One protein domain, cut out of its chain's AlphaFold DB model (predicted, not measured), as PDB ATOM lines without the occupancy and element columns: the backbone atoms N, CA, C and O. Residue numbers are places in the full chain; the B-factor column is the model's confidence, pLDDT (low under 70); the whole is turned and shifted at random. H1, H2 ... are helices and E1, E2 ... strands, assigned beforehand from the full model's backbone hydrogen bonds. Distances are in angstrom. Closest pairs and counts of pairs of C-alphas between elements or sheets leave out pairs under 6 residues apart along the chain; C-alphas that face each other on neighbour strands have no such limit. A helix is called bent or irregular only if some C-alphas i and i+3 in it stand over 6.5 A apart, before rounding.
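Overview. This is residues 7 to 159 of the 176 residues of an uncharacterized protein of Exophiala oligosperma (UniProt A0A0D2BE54). A small sheet, E3 E4 E5, has H5 and H6 side by side over one face, and H5 also belongs to a three-helix bundle with H2 and H3. The hairpin E1 E2 lies on the far side of this bundle from the sheet, while H1 and H4 lie toward opposite ends of the long axis. The 153 printed residues hold six named helices and five named strands, in the order E1 E2 H1 H2 H3 H4 H5 E3 E4 E5 H6; both sheets are antiparallel, and the class is mostly helix. The whole is compact, with a radius of gyration of the C-alphas of 15.4 A and spans of 42 by 40 by 25 A.

Along the chain. The larger sheet has E3 (residues 126 to 129), E4 (133 to 137) and E5 (144 to 147). H6, residues 148 to 158, ends at C-alpha 158 (-43.693, 33.816, -32.830); it is irregular, with C-alphas 149 and 152 7.5 A apart. H5, residues 105 to 120, is 22.5 A long, H2, residues 48 to 61, 20.6 A, and H3, residues 66 to 89, 33.8 A. H4 is residues 91 to 100 and H1 residues 24 to 33. E1, residues 7 to 9, begins at C-alpha 7 (-32.618, 60.286, -38.210); E2 is residues 19 to 22.

Arrangement. E3, E4 and E5 form a meander, each strand the antiparallel neighbour of the one before, with N 128 and O 135 2.9 A apart and N 134 and O 146 2.8 A apart. H5 and H6 are on the same face, two layers of sheet and helices, at heights over the sheet of 8.8 A and 8.6 A. H5 runs along E3, at 4 degrees on the local plane. H5 is the hub, touching four helices. It touches H6 at Leu 115 and Tyr 155, closest C-alphas 7.1 A apart, at a shallow tilt of 22 degrees. H2, H3 and H5 form an up and down bundle, each helix running against the one before it. H2 touches H5 at His 49 and Val 113, closest C-alphas 4.8 A apart. H2 and H3 are a helical hairpin, at a shallow tilt of 25 degrees; their closest C-alphas, Ile 52 and Ala 76, are 6.2 A apart. H4 touches H5 only at the corner, with C-alphas of Val 100 and Ala 107 closest at 4.4 A. H1 and H2 are close but not clearly touching, with C-alphas of Ile 30 and Ile 58 closest at 7.2 A. E1 and E2 are an antiparallel hairpin, with N 9 and O 19 2.8 A apart. Every O i to N i+4 pair is within hydrogen-bond range in H2, H3 and H5; the counts are 3 of 6 in H1, 4 of 6 in H4 and 5 of 7 in H6.

Size, cuts and confidence. The two C-alphas farthest apart, those of Arg 32 and Ser 95, are 42.9 A apart. The printed part has no cut, and the link from H1 to H2, residues 34 to 47, is long. The mean pLDDT of the printed part is 71.3, with 56 residues under 70, among them residues 25 to 40 and 90 to 107.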
ATOM      1  N   ARG A   7     -32.850  59.805 -36.852       85.56
ATOM      2  CA  ARG A   7     -32.618  60.286 -38.210       85.56
ATOM      3  C   ARG A   7     -32.372  59.063 -39.083       85.56
ATOM      4  O   ARG A   7     -31.469  58.277 -38.816       85.56
ATOM      5  N   VAL A   8     -33.215  58.896 -40.099       82.19
ATOM      6  CA  VAL A   8     -33.198  57.732 -40.991       82.19
ATOM      7  C   VAL A   8     -32.615  58.148 -42.329       82.19
ATOM      8  O   VAL A   8     -33.166  59.023 -43.001       82.19
ATOM      9  N   GLN A   9     -31.522  57.508 -42.725       81.62
ATOM     10  CA  GLN A   9     -30.896  57.707 -44.019       81.62
ATOM     11  C   GLN A   9     -31.148  56.484 -44.896       81.62
ATOM     12  O   GLN A   9     -30.631  55.391 -44.670       81.62
ATOM     13  N   TRP A  10     -31.955  56.696 -45.930       73.88
ATOM     14  CA  TRP A  10     -32.201  55.701 -46.962       73.88
ATOM     15  C   TRP A  10     -31.086  55.783 -47.999       73.88
ATOM     16  O   TRP A  10     -30.851  56.852 -48.572       73.88
ATOM     17  N   SER A  11     -30.387  54.672 -48.236       67.00
ATOM     18  CA  SER A  11     -29.425  54.612 -49.337       67.00
ATOM     19  C   SER A  11     -30.161  54.685 -50.674       67.00
ATOM     20  O   SER A  11     -31.173  54.014 -50.868       67.00
ATOM     21  N   ARG A  12     -29.640  55.497 -51.603       53.94
ATOM     22  CA  ARG A  12     -30.120  55.578 -52.997       53.94
ATOM     23  C   ARG A  12     -29.328  54.682 -53.961       53.94
ATOM     24  O   ARG A  12     -29.729  54.545 -55.109       53.94
ATOM     25  N   LEU A  13     -28.211  54.108 -53.513       47.84
ATOM     26  CA  LEU A  13     -27.328  53.232 -54.294       47.84
ATOM     27  C   LEU A  13     -27.379  51.806 -53.732       47.84
ATOM     28  O   LEU A  13     -27.654  51.663 -52.539       47.84
ATOM     29  N   LEU A  14     -27.131  50.810 -54.605       46.72
ATOM     30  CA  LEU A  14     -27.050  49.356 -54.347       46.72
ATOM     31  C   LEU A  14     -27.535  48.962 -52.944       46.72
ATOM     32  O   LEU A  14     -26.784  49.004 -51.973       46.72
ATOM     33  N   TRP A  15     -28.836  48.674 -52.882       56.53
ATOM     34  CA  TRP A  15     -29.638  48.219 -51.745       56.53
ATOM     35  C   TRP A  15     -28.876  47.925 -50.440       56.53
ATOM     36  O   TRP A  15     -28.527  46.789 -50.137       56.53
ATOM     37  N   CYS A  16     -28.699  48.970 -49.628       57.47
ATOM     38  CA  CYS A  16     -28.278  48.873 -48.230       57.47
ATOM     39  C   CYS A  16     -29.499  49.094 -47.318       57.47
ATOM     40  O   CYS A  16     -30.340  49.941 -47.648       57.47
ATOM     41  N   PRO A  17     -29.622  48.393 -46.172       61.12
ATOM     42  CA  PRO A  17     -30.644  48.718 -45.177       61.12
ATOM     43  C   PRO A  17     -30.562  50.200 -44.791       61.12
ATOM     44  O   PRO A  17     -29.461  50.764 -44.784       61.12
ATOM     45  N   PRO A  18     -31.694  50.850 -44.456       73.50
ATOM     46  CA  PRO A  18     -31.645  52.208 -43.953       73.50
ATOM     47  C   PRO A  18     -30.755  52.219 -42.721       73.50
ATOM     48  O   PRO A  18     -30.908  51.403 -41.802       73.50
ATOM     49  N   THR A  19     -29.818  53.152 -42.729       79.56
ATOM     50  CA  THR A  19     -29.061  53.442 -41.529       79.56
ATOM     51  C   THR A  19     -29.857  54.426 -40.700       79.56
ATOM     52  O   THR A  19     -30.569  55.298 -41.214       79.56
ATOM     53  N   VAL A  20     -29.774  54.255 -39.392       82.44
ATOM     54  CA  VAL A  20     -30.345  55.179 -38.433       82.44
ATOM     55  C   VAL A  20     -29.246  55.749 -37.566       82.44
ATOM     56  O   VAL A  20     -28.252  55.094 -37.268       82.44
ATOM     57  N   THR A  21     -29.444  56.997 -37.183       83.81
ATOM     58  CA  THR A  21     -28.662  57.684 -36.161       83.81
ATOM     59  C   THR A  21     -29.618  58.068 -35.044       83.81
ATOM     60  O   THR A  21     -30.747  58.515 -35.299       83.81
ATOM     61  N   PHE A  22     -29.197  57.844 -33.803       80.19
ATOM     62  CA  PHE A  22     -29.951  58.297 -32.643       80.19
ATOM     63  C   PHE A  22     -29.801  59.810 -32.527       80.19
ATOM     64  O   PHE A  22     -28.708  60.348 -32.695       80.19
ATOM     65  N   LYS A  23     -30.891  60.515 -32.224       79.88
ATOM     66  CA  LYS A  23     -30.768  61.917 -31.815       79.88
ATOM     67  C   LYS A  23     -30.157  61.990 -30.413       79.88
ATOM     68  O   LYS A  23     -30.392  61.093 -29.602       79.88
ATOM     69  N   ASP A  24     -29.421  63.063 -30.136       71.19
ATOM     70  CA  ASP A  24     -28.572  63.208 -28.941       71.19
ATOM     71  C   ASP A  24     -29.273  62.838 -27.624       71.19
ATOM     72  O   ASP A  24     -28.734  62.081 -26.820       71.19
ATOM     73  N   THR A  25     -30.528  63.258 -27.439       68.94
ATOM     74  CA  THR A  25     -31.290  62.993 -26.204       68.94
ATOM     75  C   THR A  25     -31.561  61.511 -25.939       68.94
ATOM     76  O   THR A  25     -31.666  61.099 -24.782       68.94
ATOM     77  N   LEU A  26     -31.673  60.701 -26.992       69.06
ATOM     78  CA  LEU A  26     -31.824  59.259 -26.859       69.06
ATOM     79  C   LEU A  26     -30.469  58.630 -26.518       69.06
ATOM     80  O   LEU A  26     -30.381  57.912 -25.528       69.06
ATOM     81  N   TYR A  27     -29.408  58.949 -27.264       69.50
ATOM     82  CA  TYR A  27     -28.076  58.360 -27.069       69.50
ATOM     83  C   TYR A  27     -27.482  58.597 -25.675       69.50
ATOM     84  O   TYR A  27     -26.922  57.667 -25.092       69.50
ATOM     85  N   ASP A  28     -27.625  59.796 -25.109       68.44
ATOM     86  CA  ASP A  28     -27.124  60.088 -23.757       68.44
ATOM     87  C   ASP A  28     -27.756  59.172 -22.704       68.44
ATOM     88  O   ASP A  28     -27.107  58.765 -21.739       68.44
ATOM     89  N   SER A  29     -29.019  58.797 -22.920       67.06
ATOM     90  CA  SER A  29     -29.711  57.837 -22.071       67.06
ATOM     91  C   SER A  29     -29.174  56.423 -22.284       67.06
ATOM     92  O   SER A  29     -28.933  55.728 -21.311       67.06
ATOM     93  N   ILE A  30     -28.923  55.993 -23.524       68.50
ATOM     94  CA  ILE A  30     -28.420  54.640 -23.838       68.50
ATOM     95  C   ILE A  30     -26.977  54.433 -23.362       68.50
ATOM     96  O   ILE A  30     -26.668  53.419 -22.741       68.50
ATOM     97  N   SER A  31     -26.087  55.386 -23.642       63.56
ATOM     98  CA  SER A  31     -24.653  55.287 -23.338       63.56
ATOM     99  C   SER A  31     -24.378  55.154 -21.839       63.56
ATOM    100  O   SER A  31     -23.512  54.378 -21.438       63.56
ATOM    101  N   ARG A  32     -25.172  55.827 -20.997       62.69
ATOM    102  CA  ARG A  32     -25.123  55.678 -19.532       62.69
ATOM    103  C   ARG A  32     -25.579  54.297 -19.049       62.69
ATOM    104  O   ARG A  32     -25.172  53.874 -17.973       62.69
ATOM    105  N   LEU A  33     -26.412  53.608 -19.829       56.12
ATOM    106  CA  LEU A  33     -26.986  52.298 -19.505       56.12
ATOM    107  C   LEU A  33     -26.129  51.134 -20.029       56.12
ATOM    108  O   LEU A  33     -26.168  50.032 -19.487       56.12
ATOM    109  N   GLY A  34     -25.354  51.379 -21.086       50.19
ATOM    110  CA  GLY A  34     -24.658  50.374 -21.885       50.19
ATOM    111  C   GLY A  34     -23.239  50.014 -21.444       50.19
ATOM    112  O   GLY A  34     -22.460  49.600 -22.295       50.19
ATOM    113  N   ALA A  35     -22.871  50.096 -20.160       52.62
ATOM    114  CA  ALA A  35     -21.519  49.730 -19.695       52.62
ATOM    115  C   ALA A  35     -21.097  48.264 -20.003       52.62
ATOM    116  O   ALA A  35     -19.952  47.892 -19.764       52.62
ATOM    117  N   PHE A  36     -21.996  47.442 -20.564       48.00
ATOM    118  CA  PHE A  36     -21.777  46.033 -20.909       48.00
ATOM    119  C   PHE A  36     -21.771  45.709 -22.418       48.00
ATOM    120  O   PHE A  36     -21.470  44.572 -22.780       48.00
ATOM    121  N   ARG A  37     -22.060  46.664 -23.320       54.06
ATOM    122  CA  ARG A  37     -21.873  46.500 -24.781       54.06
ATOM    123  C   ARG A  37     -21.429  47.819 -25.416       54.06
ATOM    124  O   ARG A  37     -21.942  48.862 -25.019       54.06
ATOM    125  N   PRO A  38     -20.532  47.806 -26.420       56.31
ATOM    126  CA  PRO A  38     -20.142  49.024 -27.121       56.31
ATOM    127  C   PRO A  38     -21.379  49.648 -27.776       56.31
ATOM    128  O   PRO A  38     -21.864  49.173 -28.800       56.31
ATOM    129  N   THR A  39     -21.920  50.693 -27.146       63.72
ATOM    130  CA  THR A  39     -22.986  51.503 -27.733       63.72
ATOM    131  C   THR A  39     -22.332  52.403 -28.784       63.72
ATOM    132  O   THR A  39     -21.427  53.165 -28.435       63.72
ATOM    133  N   PRO A  40     -22.734  52.323 -30.062       66.81
ATOM    134  CA  PRO A  40     -22.199  53.178 -31.122       66.81
ATOM    135  C   PRO A  40     -22.525  54.651 -30.836       66.81
ATOM    136  O   PRO A  40     -23.651  54.911 -30.411       66.81
ATOM    137  N   PRO A  41     -21.612  55.616 -31.086       71.25
ATOM    138  CA  PRO A  41     -21.876  57.038 -30.841       71.25
ATOM    139  C   PRO A  41     -23.100  57.540 -31.637       71.25
ATOM    140  O   PRO A  41     -23.427  56.953 -32.667       71.25
ATOM    141  N   PRO A  42     -23.776  58.638 -31.238       71.31
ATOM    142  CA  PRO A  42     -25.063  59.043 -31.821       71.31
ATOM    143  C   PRO A  42     -24.958  59.370 -33.312       71.31
ATOM    144  O   PRO A  42     -25.880  59.114 -34.085       71.31
ATOM    145  N   SER A  43     -23.805  59.903 -33.722       77.12
ATOM    146  CA  SER A  43     -23.478  60.217 -35.110       77.12
ATOM    147  C   SER A  43     -23.056  59.001 -35.936       77.12
ATOM    148  O   SER A  43     -22.929  59.127 -37.154       77.12
ATOM    149  N   ALA A  44     -22.810  57.841 -35.315       78.50
ATOM    150  CA  ALA A  44     -22.512  56.628 -36.059       78.50
ATOM    151  C   ALA A  44     -23.783  56.133 -36.743       78.50
ATOM    152  O   ALA A  44     -24.792  55.833 -36.106       78.50
ATOM    153  N   ALA A  45     -23.714  56.033 -38.065       79.12
ATOM    154  CA  ALA A  45     -24.733  55.356 -38.838       79.12
ATOM    155  C   ALA A  45     -24.733  53.872 -38.457       79.12
ATOM    156  O   ALA A  45     -23.729  53.184 -38.649       79.12
ATOM    157  N   ILE A  46     -25.859  53.386 -37.937       76.38
ATOM    158  CA  ILE A  46     -26.038  51.971 -37.619       76.38
ATOM    159  C   ILE A  46     -27.196  51.371 -38.405       76.38
ATOM    160  O   ILE A  46     -28.158  52.076 -38.723       76.38
ATOM    161  N   PRO A  47     -27.151  50.074 -38.734       79.12
ATOM    162  CA  PRO A  47     -28.300  49.385 -39.297       79.12
ATOM    163  C   PRO A  47     -29.538  49.497 -38.394       79.12
ATOM    164  O   PRO A  47     -29.453  49.391 -37.170       79.12
ATOM    165  N   ILE A  48     -30.721  49.638 -38.999       77.06
ATOM    166  CA  ILE A  48     -31.994  49.721 -38.262       77.06
ATOM    167  C   ILE A  48     -32.235  48.536 -37.300       77.06
ATOM    168  O   ILE A  48     -32.843  48.729 -36.252       77.06
ATOM    169  N   HIS A  49     -31.748  47.324 -37.603       75.19
ATOM    170  CA  HIS A  49     -31.910  46.168 -36.706       75.19
ATOM    171  C   HIS A  49     -31.122  46.317 -35.399       75.19
ATOM    172  O   HIS A  49     -31.660  46.028 -34.332       75.19
ATOM    173  N   ASP A  50     -29.892  46.830 -35.469       75.12
ATOM    174  CA  ASP A  50     -29.064  47.081 -34.287       75.12
ATOM    175  C   ASP A  50     -29.706  48.137 -33.394       75.12
ATOM    176  O   ASP A  50     -29.774  47.968 -32.177       75.12
ATOM    177  N   ALA A  51     -30.284  49.179 -33.996       76.50
ATOM    178  CA  ALA A  51     -31.019  50.189 -33.248       76.50
ATOM    179  C   ALA A  51     -32.226  49.606 -32.497       76.50
ATOM    180  O   ALA A  51     -32.422  49.920 -31.325       76.50
ATOM    181  N   ILE A  52     -33.018  48.732 -33.130       75.38
ATOM    182  CA  ILE A  52     -34.152  48.074 -32.458       75.38
ATOM    183  C   ILE A  52     -33.653  47.157 -31.334       75.38
ATOM    184  O   ILE A  52     -34.231  47.174 -30.249       75.38
ATOM    185  N   ASN A  53     -32.578  46.395 -31.558       74.88
ATOM    186  CA  ASN A  53     -32.007  45.501 -30.546       74.88
ATOM    187  C   ASN A  53     -31.531  46.269 -29.306       74.88
ATOM    188  O   ASN A  53     -31.886  45.897 -28.190       74.88
ATOM    189  N   ILE A  54     -30.815  47.383 -29.496       74.50
ATOM    190  CA  ILE A  54     -30.383  48.268 -28.404       74.50
ATOM    191  C   ILE A  54     -31.591  48.742 -27.574       74.50
ATOM    192  O   ILE A  54     -31.542  48.756 -26.345       74.50
ATOM    193  N   LEU A  55     -32.700  49.101 -28.225       73.12
ATOM    194  CA  LEU A  55     -33.910  49.577 -27.545       73.12
ATOM    195  C   LEU A  55     -34.669  48.467 -26.809       73.12
ATOM    196  O   LEU A  55     -35.187  48.700 -25.713       73.12
ATOM    197  N   VAL A  56     -34.707  47.258 -27.376       70.94
ATOM    198  CA  VAL A  56     -35.221  46.065 -26.689       70.94
ATOM    199  C   VAL A  56     -34.407  45.802 -25.426       70.94
ATOM    200  O   VAL A  56     -34.998  45.599 -24.367       70.94
ATOM    201  N   ASP A  57     -33.079  45.876 -25.506       70.19
ATOM    202  CA  ASP A  57     -32.203  45.682 -24.349       70.19
ATOM    203  C   ASP A  57     -32.455  46.747 -23.265       70.19
ATOM    204  O   ASP A  57     -32.655  46.395 -22.102       70.19
ATOM    205  N   ILE A  58     -32.582  48.032 -23.621       68.06
ATOM    206  CA  ILE A  58     -32.929  49.110 -22.667       68.06
ATOM    207  C   ILE A  58     -34.250  48.837 -21.946       68.06
ATOM    208  O   ILE A  58     -34.351  49.043 -20.734       68.06
ATOM    209  N   ARG A  59     -35.266  48.352 -22.672       68.25
ATOM    210  CA  ARG A  59     -36.569  48.010 -22.087       68.25
ATOM    211  C   ARG A  59     -36.448  46.940 -21.002       68.25
ATOM    212  O   ARG A  59     -37.206  46.986 -20.040       68.25
ATOM    213  N   ARG A  60     -35.495  46.012 -21.125       64.62
ATOM    214  CA  ARG A  60     -35.250  44.959 -20.123       64.62
ATOM    215  C   ARG A  60     -34.622  45.525 -18.854       64.62
ATOM    216  O   ARG A  60     -34.992  45.113 -17.761       64.62
ATOM    217  N   PHE A  61     -33.736  46.510 -18.987       62.25
ATOM    218  CA  PHE A  61     -33.084  47.140 -17.839       62.25
ATOM    219  C   PHE A  61     -33.987  48.127 -17.072       62.25
ATOM    220  O   PHE A  61     -33.607  48.565 -15.993       62.25
ATOM    221  N   SER A  62     -35.203  48.427 -17.559       58.91
ATOM    222  CA  SER A  62     -36.248  49.200 -16.849       58.91
ATOM    223  C   SER A  62     -35.819  50.591 -16.344       58.91
ATOM    224  O   SER A  62     -36.363  51.089 -15.363       58.91
ATOM    225  N   MET A  63     -34.839  51.232 -16.989       60.88
ATOM    226  CA  MET A  63     -34.194  52.440 -16.440       60.88
ATOM    227  C   MET A  63     -34.743  53.775 -16.965       60.88
ATOM    228  O   MET A  63     -34.439  54.822 -16.400       60.88
ATOM    229  N   LEU A  64     -35.554  53.766 -18.025       68.56
ATOM    230  CA  LEU A  64     -36.252  54.960 -18.515       68.56
ATOM    231  C   LEU A  64     -37.745  54.870 -18.178       68.56
ATOM    232  O   LEU A  64     -38.277  53.760 -18.097       68.56
ATOM    233  N   PRO A  65     -38.452  56.008 -18.023       71.62
ATOM    234  CA  PRO A  65     -39.894  55.991 -17.822       71.62
ATOM    235  C   PRO A  65     -40.575  55.166 -18.918       71.62
ATOM    236  O   PRO A  65     -40.357  55.415 -20.106       71.62
ATOM    237  N   THR A  66     -41.424  54.212 -18.531       71.75
ATOM    238  CA  THR A  66     -42.127  53.309 -19.458       71.75
ATOM    239  C   THR A  66     -42.770  54.035 -20.649       71.75
ATOM    240  O   THR A  66     -42.553  53.595 -21.778       71.75
ATOM    241  N   PRO A  67     -43.450  55.192 -20.474       75.81
ATOM    242  CA  PRO A  67     -44.030  55.926 -21.600       75.81
ATOM    243  C   PRO A  67     -42.992  56.436 -22.608       75.81
ATOM    244  O   PRO A  67     -43.267  56.516 -23.804       75.81
ATOM    245  N   TYR A  68     -41.791  56.791 -22.146       74.12
ATOM    246  CA  TYR A  68     -40.701  57.218 -23.020       74.12
ATOM    247  C   TYR A  68     -40.168  56.035 -23.832       74.12
ATOM    248  O   TYR A  68     -40.076  56.132 -25.055       74.12
ATOM    249  N   ILE A  69     -39.902  54.898 -23.174       72.88
ATOM    250  CA  ILE A  69     -39.454  53.667 -23.845       72.88
ATOM    251  C   ILE A  69     -40.476  53.224 -24.892       72.88
ATOM    252  O   ILE A  69     -40.101  52.924 -26.022       72.88
ATOM    253  N   ASP A  70     -41.763  53.222 -24.544       75.88
ATOM    254  CA  ASP A  70     -42.824  52.804 -25.457       75.88
ATOM    255  C   ASP A  70     -42.924  53.742 -26.671       75.88
ATOM    256  O   ASP A  70     -43.043  53.264 -27.796       75.88
ATOM    257  N   ASN A  71     -42.777  55.060 -26.494       79.56
ATOM    258  CA  ASN A  71     -42.744  56.012 -27.611       79.56
ATOM    259  C   ASN A  71     -41.557  55.778 -28.557       79.56
ATOM    260  O   ASN A  71     -41.733  55.776 -29.778       79.56
ATOM    261  N   VAL A  72     -40.359  55.561 -28.009       76.44
ATOM    262  CA  VAL A  72     -39.149  55.301 -28.803       76.44
ATOM    263  C   VAL A  72     -39.260  53.959 -29.533       76.44
ATOM    264  O   VAL A  72     -38.982  53.884 -30.732       76.44
ATOM    265  N   MET A  73     -39.726  52.913 -28.844       76.06
ATOM    266  CA  MET A  73     -39.969  51.591 -29.426       76.06
ATOM    267  C   MET A  73     -41.018  51.641 -30.535       76.06
ATOM    268  O   MET A  73     -40.803  51.048 -31.592       76.06
ATOM    269  N   ASN A  74     -42.114  52.374 -30.334       79.06
ATOM    270  CA  ASN A  74     -43.151  52.551 -31.347       79.06
ATOM    271  C   ASN A  74     -42.578  53.211 -32.605       79.06
ATOM    272  O   ASN A  74     -42.818  52.731 -33.711       79.06
ATOM    273  N   GLU A  75     -41.773  54.267 -32.467       79.88
ATOM    274  CA  GLU A  75     -41.149  54.913 -33.624       79.88
ATOM    275  C   GLU A  75     -40.122  54.019 -34.325       79.88
ATOM    276  O   GLU A  75     -40.117  53.957 -35.557       79.88
ATOM    277  N   ALA A  76     -39.312  53.269 -33.573       77.38
ATOM    278  CA  ALA A  76     -38.378  52.302 -34.143       77.38
ATOM    279  C   ALA A  76     -39.131  51.216 -34.927       77.38
ATOM    280  O   ALA A  76     -38.772  50.899 -36.061       77.38
ATOM    281  N   GLN A  77     -40.235  50.710 -34.370       78.00
ATOM    282  CA  GLN A  77     -41.121  49.764 -35.043       78.00
ATOM    283  C   GLN A  77     -41.785  50.365 -36.283       78.00
ATOM    284  O   GLN A  77     -41.922  49.657 -37.277       78.00
ATOM    285  N   MET A  78     -42.177  51.643 -36.279       81.50
ATOM    286  CA  MET A  78     -42.709  52.302 -37.479       81.50
ATOM    287  C   MET A  78     -41.659  52.402 -38.589       81.50
ATOM    288  O   MET A  78     -41.961  52.058 -39.730       81.50
ATOM    289  N   VAL A  79     -40.425  52.818 -38.273       78.56
ATOM    290  CA  VAL A  79     -39.313  52.867 -39.245       78.56
ATOM    291  C   VAL A  79     -39.038  51.473 -39.808       78.56
ATOM    292  O   VAL A  79     -38.909  51.293 -41.020       78.56
ATOM    293  N   ALA A  80     -39.017  50.469 -38.936       79.56
ATOM    294  CA  ALA A  80     -38.800  49.084 -39.312       79.56
ATOM    295  C   ALA A  80     -39.940  48.542 -40.196       79.56
ATOM    296  O   ALA A  80     -39.678  47.881 -41.202       79.56
ATOM    297  N   LYS A  81     -41.204  48.847 -39.868       80.25
ATOM    298  CA  LYS A  81     -42.372  48.501 -40.695       80.25
ATOM    299  C   LYS A  81     -42.313  49.184 -42.055       80.25
ATOM    300  O   LYS A  81     -42.595  48.556 -43.065       80.25
ATOM    301  N   GLN A  82     -41.902  50.450 -42.108       80.12
ATOM    302  CA  GLN A  82     -41.734  51.154 -43.375       80.12
ATOM    303  C   GLN A  82     -40.669  50.482 -44.252       80.12
ATOM    304  O   GLN A  82     -40.894  50.318 -45.449       80.12
ATOM    305  N   PHE A  83     -39.551  50.046 -43.663       78.19
ATOM    306  CA  PHE A  83     -38.538  49.256 -44.366       78.19
ATOM    307  C   PHE A  83     -39.124  47.956 -44.930       78.19
ATOM    308  O   PHE A  83     -38.974  47.690 -46.121       78.19
ATOM    309  N   THR A  84     -39.842  47.174 -44.121       76.75
ATOM    310  CA  THR A  84     -40.417  45.898 -44.577       76.75
ATOM    311  C   THR A  84     -41.539  46.093 -45.602       76.75
ATOM    312  O   THR A  84     -41.673  45.290 -46.524       76.75
ATOM    313  N   SER A  85     -42.321  47.171 -45.510       77.56
ATOM    314  CA  SER A  85     -43.313  47.548 -46.524       77.56
ATOM    315  C   SER A  85     -42.661  47.949 -47.844       77.56
ATOM    316  O   SER A  85     -43.090  47.474 -48.894       77.56
ATOM    317  N   GLN A  86     -41.614  48.782 -47.807       75.25
ATOM    318  CA  GLN A  86     -40.852  49.130 -49.009       75.25
ATOM    319  C   GLN A  86     -40.222  47.884 -49.634       75.25
ATOM    320  O   GLN A  86     -40.308  47.734 -50.851       75.25
ATOM    321  N   TRP A  87     -39.694  46.969 -48.805       74.12
ATOM    322  CA  TRP A  87     -39.201  45.653 -49.225       74.12
ATOM    323  C   TRP A  87     -40.226  44.907 -50.081       74.12
ATOM    324  O   TRP A  87     -39.945  44.512 -51.209       74.12
ATOM    325  N   LYS A  88     -41.451  44.765 -49.567       72.56
ATOM    326  CA  LYS A  88     -42.537  44.039 -50.242       72.56
ATOM    327  C   LYS A  88     -43.050  44.733 -51.506       72.56
ATOM    328  O   LYS A  88     -43.517  44.054 -52.418       72.56
ATOM    329  N   ALA A  89     -43.012  46.064 -51.542       71.62
ATOM    330  CA  ALA A  89     -43.559  46.859 -52.640       71.62
ATOM    331  C   ALA A  89     -42.640  46.919 -53.872       71.62
ATOM    332  O   ALA A  89     -43.113  47.174 -54.978       71.62
ATOM    333  N   ASN A  90     -41.336  46.696 -53.714       68.94
ATOM    334  CA  ASN A  90     -40.391  46.747 -54.825       68.94
ATOM    335  C   ASN A  90     -40.261  45.370 -55.486       68.94
ATOM    336  O   ASN A  90     -39.804  44.424 -54.852       68.94
ATOM    337  N   GLN A  91     -40.613  45.254 -56.769       62.03
ATOM    338  CA  GLN A  91     -40.568  43.972 -57.483       62.03
ATOM    339  C   GLN A  91     -39.160  43.375 -57.616       62.03
ATOM    340  O   GLN A  91     -39.042  42.159 -57.534       62.03
ATOM    341  N   ILE A  92     -38.108  44.193 -57.743       64.56
ATOM    342  CA  ILE A  92     -36.711  43.720 -57.804       64.56
ATOM    343  C   ILE A  92     -36.301  43.122 -56.454       64.56
ATOM    344  O   ILE A  92     -35.654  42.079 -56.391       64.56
ATOM    345  N   MET A  93     -36.734  43.739 -55.353       59.91
ATOM    346  CA  MET A  93     -36.543  43.154 -54.023       59.91
ATOM    347  C   MET A  93     -37.431  41.941 -53.790       59.91
ATOM    348  O   MET A  93     -37.031  41.003 -53.106       59.91
ATOM    349  N   LYS A  94     -38.634  41.948 -54.370       57.97
ATOM    350  CA  LYS A  94     -39.577  40.843 -54.270       57.97
ATOM    351  C   LYS A  94     -39.066  39.606 -55.021       57.97
ATOM    352  O   LYS A  94     -39.219  38.500 -54.515       57.97
ATOM    353  N   SER A  95     -38.411  39.774 -56.169       54.53
ATOM    354  CA  SER A  95     -37.739  38.680 -56.881       54.53
ATOM    355  C   SER A  95     -36.473  38.226 -56.155       54.53
ATOM    356  O   SER A  95     -36.239  37.029 -56.050       54.53
ATOM    357  N   GLN A  96     -35.728  39.147 -55.534       49.22
ATOM    358  CA  GLN A  96     -34.654  38.790 -54.600       49.22
ATOM    359  C   GLN A  96     -35.185  38.123 -53.323       49.22
ATOM    360  O   GLN A  96     -34.409  37.506 -52.611       49.22
ATOM    361  N   THR A  97     -36.495  38.129 -53.035       46.50
ATOM    362  CA  THR A  97     -37.060  37.296 -51.953       46.50
ATOM    363  C   THR A  97     -36.965  35.798 -52.238       46.50
ATOM    364  O   THR A  97     -36.951  35.017 -51.290       46.50
ATOM    365  N   ALA A  98     -36.832  35.395 -53.507       45.31
ATOM    366  CA  ALA A  98     -36.458  34.028 -53.872       45.31
ATOM    367  C   ALA A  98     -34.979  33.714 -53.547       45.31
ATOM    368  O   ALA A  98     -34.623  32.547 -53.464       45.31
ATOM    369  N   GLU A  99     -34.146  34.737 -53.303       41.53
ATOM    370  CA  GLU A  99     -32.847  34.651 -52.614       41.53
ATOM    371  C   GLU A  99     -32.961  34.972 -51.103       41.53
ATOM    372  O   GLU A  99     -32.035  34.693 -50.351       41.53
ATOM    373  N   VAL A 100     -34.075  35.516 -50.591       45.53
ATOM    374  CA  VAL A 100     -34.310  35.711 -49.135       45.53
ATOM    375  C   VAL A 100     -34.682  34.407 -48.418       45.53
ATOM    376  O   VAL A 100     -34.677  34.339 -47.186       45.53
ATOM    377  N   SER A 101     -34.935  33.349 -49.183       48.25
ATOM    378  CA  SER A 101     -34.859  31.954 -48.740       48.25
ATOM    379  C   SER A 101     -33.417  31.445 -48.593       48.25
ATOM    380  O   SER A 101     -33.232  30.325 -48.131       48.25
ATOM    381  N   THR A 102     -32.406  32.239 -48.969       48.12
ATOM    382  CA  THR A 102     -30.985  31.867 -48.904       48.12
ATOM    383  C   THR A 102     -30.215  32.708 -47.886       48.12
ATOM    384  O   THR A 102     -30.604  33.811 -47.501       48.12
ATOM    385  N   ILE A 103     -29.078  32.175 -47.443       57.12
ATOM    386  CA  ILE A 103     -28.250  32.664 -46.332       57.12
ATOM    387  C   ILE A 103     -27.461  33.951 -46.684       57.12
ATOM    388  O   ILE A 103     -26.439  34.233 -46.058       57.12
ATOM    389  N   GLY A 104     -27.877  34.745 -47.678       62.69
ATOM    390  CA  GLY A 104     -27.173  35.954 -48.133       62.69
ATOM    391  C   GLY A 104     -27.261  37.134 -47.152       62.69
ATOM    392  O   GLY A 104     -28.226  37.272 -46.403       62.69
ATOM    393  N   ALA A 105     -26.270  38.032 -47.160       66.62
ATOM    394  CA  ALA A 105     -26.186  39.158 -46.213       66.62
ATOM    395  C   ALA A 105     -27.441  40.061 -46.214       66.62
ATOM    396  O   ALA A 105     -27.923  40.490 -45.159       66.62
ATOM    397  N   THR A 106     -28.022  40.298 -47.391       66.06
ATOM    398  CA  THR A 106     -29.232  41.114 -47.562       66.06
ATOM    399  C   THR A 106     -30.477  40.412 -47.001       66.06
ATOM    400  O   THR A 106     -31.284  41.038 -46.313       66.06
ATOM    401  N   ALA A 107     -30.591  39.096 -47.204       69.00
ATOM    402  CA  ALA A 107     -31.661  38.257 -46.662       69.00
ATOM    403  C   ALA A 107     -31.623  38.178 -45.133       69.00
ATOM    404  O   ALA A 107     -32.640  38.394 -44.466       69.00
ATOM    405  N   ARG A 108     -30.430  37.956 -44.563       73.69
ATOM    406  CA  ARG A 108     -30.221  37.976 -43.109       73.69
ATOM    407  C   ARG A 108     -30.653  39.311 -42.526       73.69
ATOM    408  O   ARG A 108     -31.354  39.338 -41.525       73.69
ATOM    409  N   THR A 109     -30.304  40.418 -43.178       74.81
ATOM    410  CA  THR A 109     -30.689  41.761 -42.729       74.81
ATOM    411  C   THR A 109     -32.206  41.937 -42.671       74.81
ATOM    412  O   THR A 109     -32.720  42.422 -41.662       74.81
ATOM    413  N   PHE A 110     -32.936  41.514 -43.707       76.81
ATOM    414  CA  PHE A 110     -34.400  41.555 -43.700       76.81
ATOM    415  C   PHE A 110     -34.980  40.773 -42.512       76.81
ATOM    416  O   PHE A 110     -35.767  41.316 -41.730       76.81
ATOM    417  N   TRP A 111     -34.532  39.529 -42.327       78.38
ATOM    418  CA  TRP A 111     -34.987  38.675 -41.232       78.38
ATOM    419  C   TRP A 111     -34.594  39.202 -39.849       78.38
ATOM    420  O   TRP A 111     -35.406  39.119 -38.930       78.38
ATOM    421  N   ARG A 112     -33.412  39.818 -39.702       80.38
ATOM    422  CA  ARG A 112     -33.009  40.511 -38.467       80.38
ATOM    423  C   ARG A 112     -33.993  41.608 -38.113       80.38
ATOM    424  O   ARG A 112     -34.484  41.636 -36.993       80.38
ATOM    425  N   VAL A 113     -34.345  42.466 -39.070       79.31
ATOM    426  CA  VAL A 113     -35.309  43.549 -38.827       79.31
ATOM    427  C   VAL A 113     -36.675  42.997 -38.419       79.31
ATOM    428  O   VAL A 113     -37.280  43.505 -37.476       79.31
ATOM    429  N   ILE A 114     -37.151  41.946 -39.088       80.50
ATOM    430  CA  ILE A 114     -38.424  41.291 -38.764       80.50
ATOM    431  C   ILE A 114     -38.408  40.691 -37.350       80.50
ATOM    432  O   ILE A 114     -39.336  40.914 -36.573       80.50
ATOM    433  N   LEU A 115     -37.357  39.958 -36.985       79.38
ATOM    434  CA  LEU A 115     -37.248  39.348 -35.660       79.38
ATOM    435  C   LEU A 115     -37.098  40.412 -34.568       79.38
ATOM    436  O   LEU A 115     -37.806  40.352 -33.567       79.38
ATOM    437  N   SER A 116     -36.294  41.454 -34.782       78.25
ATOM    438  CA  SER A 116     -36.198  42.584 -33.851       78.25
ATOM    439  C   SER A 116     -37.551  43.290 -33.645       78.25
ATOM    440  O   SER A 116     -37.866  43.703 -32.527       78.25
ATOM    441  N   GLN A 117     -38.404  43.387 -34.678       79.25
ATOM    442  CA  GLN A 117     -39.777  43.898 -34.521       79.25
ATOM    443  C   GLN A 117     -40.625  43.011 -33.598       79.25
ATOM    444  O   GLN A 117     -41.312  43.543 -32.722       79.25
ATOM    445  N   LEU A 118     -40.563  41.684 -33.768       79.25
ATOM    446  CA  LEU A 118     -41.280  40.721 -32.921       79.25
ATOM    447  C   LEU A 118     -40.800  40.775 -31.462       79.25
ATOM    448  O   LEU A 118     -41.624  40.762 -30.545       79.25
ATOM    449  N   ALA A 119     -39.492  40.939 -31.249       74.50
ATOM    450  CA  ALA A 119     -38.901  41.163 -29.930       74.50
ATOM    451  C   ALA A 119     -39.507  42.406 -29.255       74.50
ATOM    452  O   ALA A 119     -40.006  42.356 -28.130       74.50
ATOM    453  N   GLY A 120     -39.539  43.530 -29.981       68.88
ATOM    454  CA  GLY A 120     -40.117  44.780 -29.489       68.88
ATOM    455  C   GLY A 120     -41.620  44.694 -29.202       68.88
ATOM    456  O   GLY A 120     -42.120  45.367 -28.296       68.88
ATOM    457  N   ALA A 121     -42.334  43.843 -29.940       70.25
ATOM    458  CA  ALA A 121     -43.756  43.562 -29.754       70.25
ATOM    459  C   ALA A 121     -44.048  42.590 -28.594       70.25
ATOM    460  O   ALA A 121     -45.209  42.256 -28.379       70.25
ATOM    461  N   ARG A 122     -43.026  42.187 -27.816       69.88
ATOM    462  CA  ARG A 122     -43.135  41.254 -26.678       69.88
ATOM    463  C   ARG A 122     -43.540  39.830 -27.081       69.88
ATOM    464  O   ARG A 122     -44.190  39.131 -26.312       69.88
ATOM    465  N   ALA A 123     -43.179  39.392 -28.289       71.50
ATOM    466  CA  ALA A 123     -43.394  38.001 -28.692       71.50
ATOM    467  C   ALA A 123     -42.406  37.040 -28.002       71.50
ATOM    468  O   ALA A 123     -42.706  35.863 -27.806       71.50
ATOM    469  N   PHE A 124     -41.220  37.532 -27.637       72.62
ATOM    470  CA  PHE A 124     -40.176  36.773 -26.953       72.62
ATOM    471  C   PHE A 124     -39.254  37.710 -26.155       72.62
ATOM    472  O   PHE A 124     -39.199  38.915 -26.405       72.62
ATOM    473  N   SER A 125     -38.526  37.156 -25.180       66.25
ATOM    474  CA  SER A 125     -37.733  37.928 -24.219       66.25
ATOM    475  C   SER A 125     -36.357  38.330 -24.743       66.25
ATOM    476  O   SER A 125     -35.880  39.408 -24.399       66.25
ATOM    477  N   HIS A 126     -35.716  37.493 -25.560       68.25
ATOM    478  CA  HIS A 126     -34.401  37.776 -26.133       68.25
ATOM    479  C   HIS A 126     -34.301  37.292 -27.571       68.25
ATOM    480  O   HIS A 126     -34.848  36.247 -27.922       68.25
ATOM    481  N   TYR A 127     -33.532  38.025 -28.364       72.69
ATOM    482  CA  TYR A 127     -33.076  37.601 -29.672       72.69
ATOM    483  C   TYR A 127     -31.618  37.991 -29.855       72.69
ATOM    484  O   TYR A 127     -31.228  39.127 -29.585       72.69
ATOM    485  N   SER A 128     -30.839  37.033 -30.335       71.19
ATOM    486  CA  SER A 128     -29.498  37.244 -30.856       71.19
ATOM    487  C   SER A 128     -29.433  36.605 -32.232       71.19
ATOM    488  O   SER A 128     -29.918  35.492 -32.424       71.19
ATOM    489  N   ALA A 129     -28.840  37.297 -33.193       67.06
ATOM    490  CA  ALA A 129     -28.557  36.719 -34.492       67.06
ATOM    491  C   ALA A 129     -27.169  37.131 -34.935       67.06
ATOM    492  O   ALA A 129     -26.938  38.278 -35.322       67.06
ATOM    493  N   ASP A 130     -26.260  36.169 -34.882       69.50
ATOM    494  CA  ASP A 130     -24.925  36.306 -35.434       69.50
ATOM    495  C   ASP A 130     -24.915  35.835 -36.901       69.50
ATOM    496  O   ASP A 130     -25.949  35.806 -37.583       69.50
ATOM    497  N   GLU A 131     -23.735  35.587 -37.458       66.00
ATOM    498  CA  GLU A 131     -23.595  35.148 -38.848       66.00
ATOM    499  C   GLU A 131     -24.018  33.692 -39.079       66.00
ATOM    500  O   GLU A 131     -24.257  33.316 -40.225       66.00
ATOM    501  N   ILE A 132     -24.144  32.890 -38.021       67.25
ATOM    502  CA  ILE A 132     -24.265  31.430 -38.087       67.25
ATOM    503  C   ILE A 132     -25.624  30.972 -37.548       67.25
ATOM    504  O   ILE A 132     -26.283  30.134 -38.166       67.25
ATOM    505  N   VAL A 133     -26.068  31.531 -36.423       78.25
ATOM    506  CA  VAL A 133     -27.243  31.074 -35.684       78.25
ATOM    507  C   VAL A 133     -28.112  32.238 -35.213       78.25
ATOM    508  O   VAL A 133     -27.660  33.338 -34.890       78.25
ATOM    509  N   ILE A 134     -29.409  31.962 -35.167       80.69
ATOM    510  CA  ILE A 134     -30.437  32.789 -34.556       80.69
ATOM    511  C   ILE A 134     -30.832  32.132 -33.239       80.69
ATOM    512  O   ILE A 134     -31.367  31.030 -33.233       80.69
ATOM    513  N   SER A 135     -30.625  32.817 -32.122       82.81
ATOM    514  CA  SER A 135     -31.108  32.386 -30.813       82.81
ATOM    515  C   SER A 135     -32.298  33.241 -30.393       82.81
ATOM    516  O   SER A 135     -32.192  34.465 -30.326       82.81
ATOM    517  N   ILE A 136     -33.438  32.609 -30.117       82.94
ATOM    518  CA  ILE A 136     -34.655  33.264 -29.625       82.94
ATOM    519  C   ILE A 136     -35.013  32.660 -28.276       82.94
ATOM    520  O   ILE A 136     -35.226  31.456 -28.166       82.94
ATOM    521  N   THR A 137     -35.121  33.491 -27.247       82.62
ATOM    522  CA  THR A 137     -35.573  33.067 -25.916       82.62
ATOM    523  C   THR A 137     -37.020  33.505 -25.721       82.62
ATOM    524  O   THR A 137     -37.264  34.711 -25.652       82.62
ATOM    525  N   PRO A 138     -37.992  32.579 -25.635       80.69
ATOM    526  CA  PRO A 138     -39.373  32.904 -25.271       80.69
ATOM    527  C   PRO A 138     -39.455  33.595 -23.897       80.69
ATOM    528  O   PRO A 138     -38.481  33.623 -23.148       80.69
ATOM    529  N   HIS A 139     -40.606  34.172 -23.548       72.25
ATOM    530  CA  HIS A 139     -40.769  34.820 -22.238       72.25
ATOM    531  C   HIS A 139     -40.654  33.844 -21.056       72.25
ATOM    532  O   HIS A 139     -40.017  34.188 -20.066       72.25
ATOM    533  N   ASP A 140     -41.148  32.616 -21.220       74.69
ATOM    534  CA  ASP A 140     -41.226  31.617 -20.145       74.69
ATOM    535  C   ASP A 140     -40.368  30.369 -20.425       74.69
ATOM    536  O   ASP A 140     -40.659  29.276 -19.943       74.69
ATOM    537  N   GLY A 141     -39.345  30.489 -21.278       79.00
ATOM    538  CA  GLY A 141     -38.669  29.328 -21.856       79.00
ATOM    539  C   GLY A 141     -37.156  29.441 -21.958       79.00
ATOM    540  O   GLY A 141     -36.560  30.499 -21.777       79.00
ATOM    541  N   GLN A 142     -36.545  28.307 -22.294       83.75
ATOM    542  CA  GLN A 142     -35.130  28.231 -22.644       83.75
ATOM    543  C   GLN A 142     -34.879  28.791 -24.054       83.75
ATOM    544  O   GLN A 142     -35.788  28.761 -24.892       83.75
ATOM    545  N   PRO A 143     -33.659  29.280 -24.343       85.00
ATOM    546  CA  PRO A 143     -33.273  29.705 -25.683       85.00
ATOM    547  C   PRO A 143     -33.475  28.589 -26.713       85.00
ATOM    548  O   PRO A 143     -33.088  27.441 -26.496       85.00
ATOM    549  N   ILE A 144     -34.065  28.940 -27.852       87.31
ATOM    550  CA  ILE A 144     -34.246  28.072 -29.011       87.31
ATOM    551  C   ILE A 144     -33.352  28.601 -30.124       87.31
ATOM    552  O   ILE A 144     -33.458  29.766 -30.512       87.31
ATOM    553  N   ASN A 145     -32.486  27.735 -30.639       86.94
ATOM    554  CA  ASN A 145     -31.565  28.075 -31.709       86.94
ATOM    555  C   ASN A 145     -32.122  27.607 -33.055       86.94
ATOM    556  O   ASN A 145     -32.597  26.481 -33.183       86.94
ATOM    557  N   TYR A 146     -32.032  28.482 -34.045       83.75
ATOM    558  CA  TYR A 146     -32.420  28.266 -35.428       83.75
ATOM    559  C   TYR A 146     -31.221  28.571 -36.317       83.75
ATOM    560  O   TYR A 146     -30.508  29.551 -36.088       83.75
ATOM    561  N   THR A 147     -31.004  27.778 -37.358       84.94
ATOM    562  CA  THR A 147     -30.126  28.215 -38.449       84.94
ATOM    563  C   THR A 147     -30.812  29.319 -39.257       84.94
ATOM    564  O   THR A 147     -32.031  29.509 -39.179       84.94
ATOM    565  N   TRP A 148     -30.043  30.049 -40.066       76.38
ATOM    566  CA  TRP A 148     -30.605  31.039 -40.989       76.38
ATOM    567  C   TRP A 148     -31.616  30.431 -41.970       76.38
ATOM    568  O   TRP A 148     -32.622  31.073 -42.254       76.38
ATOM    569  N   ASP A 149     -31.433  29.177 -42.386       78.00
ATOM    570  CA  ASP A 149     -32.404  28.463 -43.233       78.00
ATOM    571  C   ASP A 149     -33.731  28.173 -42.505       78.00
ATOM    572  O   ASP A 149     -34.788  28.042 -43.120       78.00
ATOM    573  N   GLN A 150     -33.710  28.115 -41.172       80.50
ATOM    574  CA  GLN A 150     -34.883  27.841 -40.335       80.50
ATOM    575  C   GLN A 150     -35.584  29.116 -39.842       80.50
ATOM    576  O   GLN A 150     -36.563  29.046 -39.091       80.50
ATOM    577  N   VAL A 151     -35.127  30.298 -40.264       79.06
ATOM    578  CA  VAL A 151     -35.630  31.585 -39.759       79.06
ATOM    579  C   VAL A 151     -37.122  31.808 -40.023       79.06
ATOM    580  O   VAL A 151     -37.831  32.402 -39.209       79.06
ATOM    581  N   THR A 152     -37.635  31.272 -41.129       76.88
ATOM    582  CA  THR A 152     -39.061  31.325 -41.481       76.88
ATOM    583  C   THR A 152     -39.920  30.531 -40.493       76.88
ATOM    584  O   THR A 152     -41.030  30.951 -40.163       76.88
ATOM    585  N   GLN A 153     -39.410  29.405 -39.983       76.88
ATOM    586  CA  GLN A 153     -40.083  28.585 -38.973       76.88
ATOM    587  C   GLN A 153     -40.128  29.315 -37.633       76.88
ATOM    588  O   GLN A 153     -41.177  29.358 -36.987       76.88
ATOM    589  N   ALA A 154     -39.010  29.942 -37.253       79.56
ATOM    590  CA  ALA A 154     -38.943  30.802 -36.080       79.56
ATOM    591  C   ALA A 154     -39.994  31.916 -36.167       79.56
ATOM    592  O   ALA A 154     -40.833  32.054 -35.279       79.56
ATOM    593  N   TYR A 155     -40.032  32.645 -37.283       79.06
ATOM    594  CA  TYR A 155     -41.031  33.686 -37.503       79.06
ATOM    595  C   TYR A 155     -42.469  33.163 -37.356       79.06
ATOM    596  O   TYR A 155     -43.261  33.744 -36.612       79.06
ATOM    597  N   LYS A 156     -42.814  32.059 -38.037       78.56
ATOM    598  CA  LYS A 156     -44.171  31.483 -38.007       78.56
ATOM    599  C   LYS A 156     -44.609  31.126 -36.589       78.56
ATOM    600  O   LYS A 156     -45.775  31.309 -36.256       78.56
ATOM    601  N   LYS A 157     -43.679  30.655 -35.758       80.69
ATOM    602  CA  LYS A 157     -43.942  30.290 -34.364       80.69
ATOM    603  C   LYS A 157     -44.252  31.496 -33.471       80.69
ATOM    604  O   LYS A 157     -45.048  31.361 -32.549       80.69
ATOM    605  N   PHE A 158     -43.625  32.647 -33.722       77.31
ATOM    606  CA  PHE A 158     -43.693  33.816 -32.830       77.31
ATOM    607  C   PHE A 158     -44.542  34.980 -33.364       77.31
ATOM    608  O   PHE A 158     -44.769  35.951 -32.645       77.31
ATOM    609  N   SER A 159     -45.022  34.914 -34.606       74.25
ATOM    610  CA  SER A 159     -45.883  35.951 -35.176       74.25
ATOM    611  C   SER A 159     -47.356  35.725 -34.799       74.25
ATOM    612  O   SER A 159     -47.904  34.673 -35.134       74.25
TER     613      SER A 159